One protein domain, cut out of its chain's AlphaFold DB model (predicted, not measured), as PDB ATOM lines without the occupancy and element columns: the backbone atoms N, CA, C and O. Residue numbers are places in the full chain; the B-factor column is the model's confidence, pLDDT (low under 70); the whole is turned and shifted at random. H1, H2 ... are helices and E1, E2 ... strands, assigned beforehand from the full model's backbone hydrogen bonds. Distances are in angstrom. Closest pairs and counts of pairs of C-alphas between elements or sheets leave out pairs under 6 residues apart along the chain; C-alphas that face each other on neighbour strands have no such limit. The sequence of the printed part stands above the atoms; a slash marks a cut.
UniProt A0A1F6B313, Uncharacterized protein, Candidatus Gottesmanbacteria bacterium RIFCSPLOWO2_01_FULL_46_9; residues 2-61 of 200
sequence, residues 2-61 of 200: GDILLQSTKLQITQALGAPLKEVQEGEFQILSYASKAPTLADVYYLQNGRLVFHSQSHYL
ATOM      1  N   GLY A   2     161.944 147.951 160.316       49.09
ATOM      2  CA  GLY A   2     162.838 148.486 159.283       49.09
ATOM      3  C   GLY A   2     163.488 149.805 159.686       49.09
ATOM      4  O   GLY A   2     162.994 150.488 160.584       49.09
ATOM      5  N   ASP A   3     164.604 150.127 159.041       62.94
ATOM      6  CA  ASP A   3     165.289 151.402 159.222       62.94
ATOM      7  C   ASP A   3     164.421 152.522 158.638       62.94
ATOM      8  O   ASP A   3     164.030 152.482 157.470       62.94
ATOM      9  N   ILE A   4     164.074 153.511 159.466       73.31
ATOM     10  CA  ILE A   4     163.368 154.703 159.002       73.31
ATOM     11  C   ILE A   4     164.395 155.619 158.345       73.31
ATOM     12  O   ILE A   4     165.282 156.152 159.007       73.31
ATOM     13  N   LEU A   5     164.270 155.810 157.036       76.12
ATOM     14  CA  LEU A   5     165.175 156.668 156.281       76.12
ATOM     15  C   LEU A   5     164.744 158.133 156.372       76.12
ATOM     16  O   LEU A   5     163.550 158.439 156.456       76.12
ATOM     17  N   LEU A   6     165.703 159.054 156.270       76.06
ATOM     18  CA  LEU A   6     165.398 160.464 156.010       76.06
ATOM     19  C   LEU A   6     164.501 160.584 154.765       76.06
ATOM     20  O   LEU A   6     164.546 159.740 153.873       76.06
ATOM     21  N   GLN A   7     163.672 161.627 154.714       81.12
ATOM     22  CA  GLN A   7     162.606 161.845 153.723       81.12
ATOM     23  C   GLN A   7     161.395 160.906 153.827       81.12
ATOM     24  O   GLN A   7     160.433 161.095 153.079       81.12
ATOM     25  N   SER A   8     161.389 159.952 154.769       79.81
ATOM     26  CA  SER A   8     160.203 159.131 155.035       79.81
ATOM     27  C   SER A   8     159.014 160.003 155.422       79.81
ATOM     28  O   SER A   8     159.123 160.928 156.225       79.81
ATOM     29  N   THR A   9     157.856 159.703 154.854       87.31
ATOM     30  CA  THR A   9     156.595 160.359 155.202       87.31
ATOM     31  C   THR A   9     156.080 159.868 156.551       87.31
ATOM     32  O   THR A   9     156.381 158.748 156.968       87.31
ATOM     33  N   LYS A  10     155.215 160.654 157.203       83.62
ATOM     34  CA  LYS A  10     154.502 160.212 158.416       83.62
ATOM     35  C   LYS A  10     153.846 158.842 158.230       83.62
ATOM     36  O   LYS A  10     153.967 157.987 159.100       83.62
ATOM     37  N   LEU A  11     153.196 158.620 157.084       86.31
ATOM     38  CA  LEU A  11     152.539 157.353 156.769       86.31
ATOM     39  C   LEU A  11     153.539 156.189 156.813       86.31
ATOM     40  O   LEU A  11     153.298 155.215 157.514       86.31
ATOM     41  N   GLN A  12     154.689 156.327 156.148       84.25
ATOM     42  CA  GLN A  12     155.738 155.302 156.137       84.25
ATOM     43  C   GLN A  12     156.293 155.029 157.542       84.25
ATOM     44  O   GLN A  12     156.485 153.872 157.909       84.25
ATOM     45  N   ILE A  13     156.482 156.075 158.353       79.69
ATOM     46  CA  ILE A  13     156.942 155.942 159.745       79.69
ATOM     47  C   ILE A  13     155.902 155.192 160.582       79.69
ATOM     48  O   ILE A  13     156.232 154.219 161.256       79.69
ATOM     49  N   THR A  14     154.630 155.587 160.495       83.31
ATOM     50  CA  THR A  14     153.544 154.944 161.251       83.31
ATOM     51  C   THR A  14     153.248 153.516 160.790       83.31
ATOM     52  O   THR A  14     152.905 152.674 161.610       83.31
ATOM     53  N   GLN A  15     153.433 153.200 159.506       85.25
ATOM     54  CA  GLN A  15     153.324 151.830 158.995       85.25
ATOM     55  C   GLN A  15     154.453 150.937 159.517       85.25
ATOM     56  O   GLN A  15     154.232 149.758 159.785       85.25
ATOM     57  N   ALA A  16     155.657 151.489 159.677       79.88
ATOM     58  CA  ALA A  16     156.821 150.742 160.137       79.88
ATOM     59  C   ALA A  16     156.902 150.598 161.668       79.88
ATOM     60  O   ALA A  16     157.415 149.585 162.152       79.88
ATOM     61  N   LEU A  17     156.429 151.597 162.424       75.56
ATOM     62  CA  LEU A  17     156.584 151.679 163.886       75.56
ATOM     63  C   LEU A  17     155.265 151.641 164.669       75.56
ATOM     64  O   LEU A  17     155.291 151.498 165.889       75.56
ATOM     65  N   GLY A  18     154.121 151.761 163.998       81.88
ATOM     66  CA  GLY A  18     152.817 151.931 164.633       81.88
ATOM     67  C   GLY A  18     152.502 153.387 164.988       81.88
ATOM     68  O   GLY A  18     153.125 154.337 164.498       81.88
ATOM     69  N   ALA A  19     151.494 153.576 165.840       77.38
ATOM     70  CA  ALA A  19     151.118 154.901 166.323       77.38
ATOM     71  C   ALA A  19     152.213 155.483 167.242       77.38
ATOM     72  O   ALA A  19     152.773 154.743 168.056       77.38
ATOM     73  N   PRO A  20     152.530 156.787 167.134       75.62
ATOM     74  CA  PRO A  20     153.470 157.432 168.042       75.62
ATOM     75  C   PRO A  20     152.907 157.474 169.467       75.62
ATOM     76  O   PRO A  20     151.700 157.596 169.668       75.62
ATOM     77  N   LEU A  21     153.792 157.437 170.463       67.44
ATOM     78  CA  LEU A  21     153.430 157.640 171.870       67.44
ATOM     79  C   LEU A  21     152.966 159.072 172.130       67.44
ATOM     80  O   LEU A  21     152.108 159.321 172.972       67.44
ATOM     81  N   LYS A  22     153.586 160.019 171.427       66.12
ATOM     82  CA  LYS A  22     153.270 161.436 171.514       66.12
ATOM     83  C   LYS A  22     153.517 162.089 170.167       66.12
ATOM     84  O   LYS A  22     154.518 161.808 169.512       66.12
ATOM     85  N   GLU A  23     152.618 162.980 169.792       77.00
ATOM     86  CA  GLU A  23     152.737 163.820 168.610       77.00
ATOM     87  C   GLU A  23     152.590 165.284 169.032       77.00
ATOM     88  O   GLU A  23     151.682 165.625 169.790       77.00
ATOM     89  N   VAL A  24     153.517 166.135 168.591       73.06
ATOM     90  CA  VAL A  24     153.543 167.571 168.901       73.06
ATOM     91  C   VAL A  24     153.805 168.347 167.618       73.06
ATOM     92  O   VAL A  24     154.676 167.973 166.842       73.06
ATOM     93  N   GLN A  25     153.070 169.436 167.403       70.12
ATOM     94  CA  GLN A  25     153.366 170.400 166.346       70.12
ATOM     95  C   GLN A  25     154.102 171.592 166.965       70.12
ATOM     96  O   GLN A  25     153.567 172.240 167.864       70.12
ATOM     97  N   GLU A  26     155.309 171.885 166.489       57.56
ATOM     98  CA  GLU A  26     156.140 172.988 166.973       57.56
ATOM     99  C   GLU A  26     156.672 173.792 165.779       57.56
ATOM    100  O   GLU A  26     157.606 173.395 165.080       57.56
ATOM    101  N   GLY A  27     156.014 174.920 165.492       74.88
ATOM    102  CA  GLY A  27     156.276 175.707 164.286       74.88
ATOM    103  C   GLY A  27     156.033 174.895 163.007       74.88
ATOM    104  O   GLY A  27     154.971 174.295 162.830       74.88
ATOM    105  N   GLU A  28     157.031 174.868 162.122       75.06
ATOM    106  CA  GLU A  28     156.995 174.106 160.863       75.06
ATOM    107  C   GLU A  28     157.239 172.598 161.043       75.06
ATOM    108  O   GLU A  28     157.112 171.834 160.082       75.06
ATOM    109  N   PHE A  29     157.587 172.159 162.257       65.50
ATOM    110  CA  PHE A  29     157.948 170.777 162.532       65.50
ATOM    111  C   PHE A  29     156.805 170.008 163.195       65.50
ATOM    112  O   PHE A  29     156.215 170.439 164.185       65.50
ATOM    113  N   GLN A  30     156.539 168.819 162.668       75.44
ATOM    114  CA  GLN A  30     155.708 167.798 163.286       75.44
ATOM    115  C   GLN A  30     156.621 166.765 163.949       75.44
ATOM    116  O   GLN A  30     157.420 166.109 163.285       75.44
ATOM    117  N   ILE A  31     156.512 166.623 165.263       71.81
ATOM    118  CA  ILE A  31     157.405 165.818 166.094       71.81
ATOM    119  C   ILE A  31     156.660 164.567 166.552       71.81
ATOM    120  O   ILE A  31     155.623 164.663 167.208       71.81
ATOM    121  N   LEU A  32     157.194 163.390 166.234       72.62
ATOM    122  CA  LEU A  32     156.653 162.088 166.621       72.62
ATOM    123  C   LEU A  32     157.613 161.404 167.594       72.62
ATOM    124  O   LEU A  32     158.779 161.189 167.274       72.62
ATOM    125  N   SER A  33     157.131 161.035 168.776       71.69
ATOM    126  CA  SER A  33     157.907 160.312 169.787       71.69
ATOM    127  C   SER A  33     157.492 158.845 169.851       71.69
ATOM    128  O   SER A  33     156.302 158.537 169.917       71.69
ATOM    129  N   TYR A  34     158.468 157.944 169.894       68.69
ATOM    130  CA  TYR A  34     158.288 156.497 169.967       68.69
ATOM    131  C   TYR A  34     159.145 155.890 171.080       68.69
ATOM    132  O   TYR A  34     160.229 156.386 171.398       68.69
ATOM    133  N   ALA A  35     158.675 154.774 171.642       62.72
ATOM    134  CA  ALA A  35     159.546 153.883 172.397       62.72
ATOM    135  C   ALA A  35     160.521 153.243 171.410       62.72
ATOM    136  O   ALA A  35     160.100 152.680 170.396       62.72
ATOM    137  N   SER A  36     161.814 153.339 171.692       60.88
ATOM    138  CA  SER A  36     162.803 152.700 170.841       60.88
ATOM    139  C   SER A  36     162.843 151.190 171.074       60.88
ATOM    140  O   SER A  36     162.425 150.681 172.114       60.88
ATOM    141  N   LYS A  37     163.422 150.454 170.119       57.25
ATOM    142  CA  LYS A  37     163.710 149.013 170.258       57.25
ATOM    143  C   LYS A  37     164.610 148.708 171.447       57.25
ATOM    144  O   LYS A  37     164.553 147.614 172.002       57.25
ATOM    145  N   ALA A  38     165.485 149.650 171.790       48.59
ATOM    146  CA  ALA A  38     166.256 149.566 173.010       48.59
ATOM    147  C   ALA A  38     165.383 150.109 174.157       48.59
ATOM    148  O   ALA A  38     164.991 151.274 174.111       48.59
ATOM    149  N   PRO A  39     165.101 149.312 175.203       44.62
ATOM    150  CA  PRO A  39     164.131 149.652 176.252       44.62
ATOM    151  C   PRO A  39     164.501 150.887 177.091       44.62
ATOM    152  O   PRO A  39     163.712 151.333 177.916       44.62
ATOM    153  N   THR A  40     165.699 151.441 176.900       44.59
ATOM    154  CA  THR A  40     166.209 152.639 177.580       44.59
ATOM    155  C   THR A  40     166.329 153.852 176.656       44.59
ATOM    156  O   THR A  40     166.946 154.843 177.050       44.59
ATOM    157  N   LEU A  41     165.793 153.781 175.435       57.88
ATOM    158  CA  LEU A  41     165.865 154.840 174.432       57.88
ATOM    159  C   LEU A  41     164.470 155.360 174.064       57.88
ATOM    160  O   LEU A  41     163.503 154.599 173.973       57.88
ATOM    161  N   ALA A  42     164.396 156.656 173.776       59.00
ATOM    162  CA  ALA A  42     163.274 157.260 173.068       59.00
ATOM    163  C   ALA A  42     163.725 157.668 171.662       59.00
ATOM    164  O   ALA A  42     164.750 158.335 171.512       59.00
ATOM    165  N   ASP A  43     162.952 157.269 170.654       69.50
ATOM    166  CA  ASP A  43     163.125 157.708 169.272       69.50
ATOM    167  C   ASP A  43     162.234 158.930 169.026       69.50
ATOM    168  O   ASP A  43     161.022 158.871 169.242       69.50
ATOM    169  N   VAL A  44     162.815 160.037 168.566       73.88
ATOM    170  CA  VAL A  44     162.074 161.259 168.229       73.88
ATOM    171  C   VAL A  44     162.315 161.616 166.767       73.88
ATOM    172  O   VAL A  44     163.447 161.863 166.357       73.88
ATOM    173  N   TYR A  45     161.243 161.647 165.983       75.06
ATOM    174  CA  TYR A  45     161.245 161.926 164.549       75.06
ATOM    175  C   TYR A  45     160.653 163.308 164.293       75.06
ATOM    176  O   TYR A  45     159.537 163.591 164.720       75.06
ATOM    177  N   TYR A  46     161.373 164.149 163.564       76.50
ATOM    178  CA  TYR A  46     160.975 165.514 163.240       76.50
ATOM    179  C   TYR A  46     160.684 165.599 161.749       76.50
ATOM    180  O   TYR A  46     161.559 165.362 160.911       76.50
ATOM    181  N   LEU A  47     159.446 165.933 161.413       78.12
ATOM    182  CA  LEU A  47     158.981 166.054 160.048       78.12
ATOM    183  C   LEU A  47     158.777 167.524 159.704       78.12
ATOM    184  O   LEU A  47     158.083 168.229 160.425       78.12
ATOM    185  N   GLN A  48     159.313 167.967 158.574       77.44
ATOM    186  CA  GLN A  48     159.015 169.274 157.990       77.44
ATOM    187  C   GLN A  48     158.317 169.029 156.654       77.44
ATOM    188  O   GLN A  48     158.733 168.160 155.886       77.44
ATOM    189  N   ASN A  49     157.214 169.732 156.386       83.25
ATOM    190  CA  ASN A  49     156.384 169.502 155.191       83.25
ATOM    191  C   ASN A  49     155.963 168.023 155.009       83.25
ATOM    192  O   ASN A  49     155.908 167.501 153.895       83.25
ATOM    193  N   GLY A  50     155.705 167.320 156.120       77.81
ATOM    194  CA  GLY A  50     155.269 165.920 156.125       77.81
ATOM    195  C   GLY A  50     156.360 164.885 155.825       77.81
ATOM    196  O   GLY A  50     156.039 163.703 155.674       77.81
ATOM    197  N   ARG A  51     157.634 165.296 155.758       79.94
ATOM    198  CA  ARG A  51     158.784 164.413 155.515       79.94
ATOM    199  C   ARG A  51     159.783 164.465 156.654       79.94
ATOM    200  O   ARG A  51     160.081 165.543 157.156       79.94
ATOM    201  N   LEU A  52     160.335 163.311 157.017       74.56
ATOM    202  CA  LEU A  52     161.372 163.195 158.032       74.56
ATOM    203  C   LEU A  52     162.616 163.970 157.614       74.56
ATOM    204  O   LEU A  52     163.262 163.628 156.621       74.56
ATOM    205  N   VAL A  53     162.968 164.976 158.400       73.12
ATOM    206  CA  VAL A  53     164.179 165.775 158.200       73.12
ATOM    207  C   VAL A  53     165.225 165.502 159.271       73.12
ATOM    208  O   VAL A  53     166.409 165.684 159.009       73.12
ATOM    209  N   PHE A  54     164.807 165.038 160.452       68.69
ATOM    210  CA  PHE A  54     165.706 164.823 161.578       68.69
ATOM    211  C   PHE A  54     165.201 163.709 162.506       68.69
ATOM    212  O   PHE A  54     164.001 163.577 162.748       68.69
ATOM    213  N   HIS A  55     166.123 162.894 163.016       72.62
ATOM    214  CA  HIS A  55     165.856 161.804 163.954       72.62
ATOM    215  C   HIS A  55     166.846 161.903 165.115       72.62
ATOM    216  O   HIS A  55     168.048 162.037 164.905       72.62
ATOM    217  N   SER A  56     166.318 161.861 166.335       59.56
ATOM    218  CA  SER A  56     167.079 161.938 167.580       59.56
ATOM    219  C   SER A  56     166.819 160.695 168.420       59.56
ATOM    220  O   SER A  56     165.667 160.285 168.585       59.56
ATOM    221  N   GLN A  57     167.882 160.151 169.013       65.06
ATOM    222  CA  GLN A  57     167.806 159.107 170.031       65.06
ATOM    223  C   GLN A  57     168.293 159.650 171.373       65.06
ATOM    224  O   GLN A  57     169.442 160.064 171.526       65.06
ATOM    225  N   SER A  58     167.396 159.649 172.357       57.59
ATOM    226  CA  SER A  58     167.684 160.134 173.709       57.59
ATOM    227  C   SER A  58     167.879 158.937 174.636       57.59
ATOM    228  O   SER A  58     166.951 158.142 174.816       57.59
ATOM    229  N   HIS A  59     169.071 158.792 175.223       53.19
ATOM    230  CA  HIS A  59     169.353 157.733 176.192       53.19
ATOM    231  C   HIS A  59     168.792 158.103 177.560       53.19
ATOM    232  O   HIS A  59     169.144 159.141 178.110       53.19
ATOM    233  N   TYR A  60     167.994 157.217 178.160       46.09
ATOM    234  CA  TYR A  60     167.690 157.333 179.582       46.09
ATOM    235  C   TYR A  60     168.827 156.775 180.457       46.09
ATOM    236  O   TYR A  60     169.066 157.349 181.509       46.09
ATOM    237  N   LEU A  61     169.565 155.711 180.071       41.56
ATOM    238  CA  LEU A  61     170.376 154.970 181.070       41.56
ATOM    239  C   LEU A  61     171.579 154.097 180.598       41.56
ATOM    240  O   LEU A  61     172.039 153.276 181.387       41.56
TER     241      LEU A  61
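AT A GLANCE: This is residues 2 to 61 of the 200 residues of an uncharacterized protein of Candidatus Gottesmanbacteria bacterium RIFCSPLOWO2_01_FULL_46_9 (UniProt A0A1F6B313). One strongly twisted sheet of four strands has a single short helix, H1, packed on one face. The 60 printed residues run H1, E1, E2, E3, E4; the sheet, in order E1, E2, E3, E4, is a meander, each strand the antiparallel neighbour of the one before. The class is mixed, and the whole is compact, radius of gyration of the C-alphas 10.8 A, spans 32 by 24 by 18 A.

IN THESE COORDINATES: H1 is residues 10 to 17, beginning at C-alpha 10 (154.502, 160.212, 158.416). E1 is residues 22 to 26, E2 29 to 35, E3 41 to 48, 22.9 A long, and E4 51 to 59, 24.2 A long, ending at C-alpha 59 (169.353, 157.733, 176.192).

HOW THE PARTS SIT: H1, with every O i to N i+4 pair within hydrogen-bond range, is on the sheet at a height of 7.9 A. Its closest C-alphas to E4 are Lys 10 and Arg 51, 6.7 A. Hairpins E1-E2, E2-E3 and E3-E4 have within hydrogen-bond range, for instance, N 24 and O 31, 2.9 A, N 32 and O 45, 2.8 A, and N 44 and O 56, 2.9 A.

THE WHOLE: The printed part has no cut. Mean pLDDT of the printed part is 70.1; residues 34 to 43 are among those under 70.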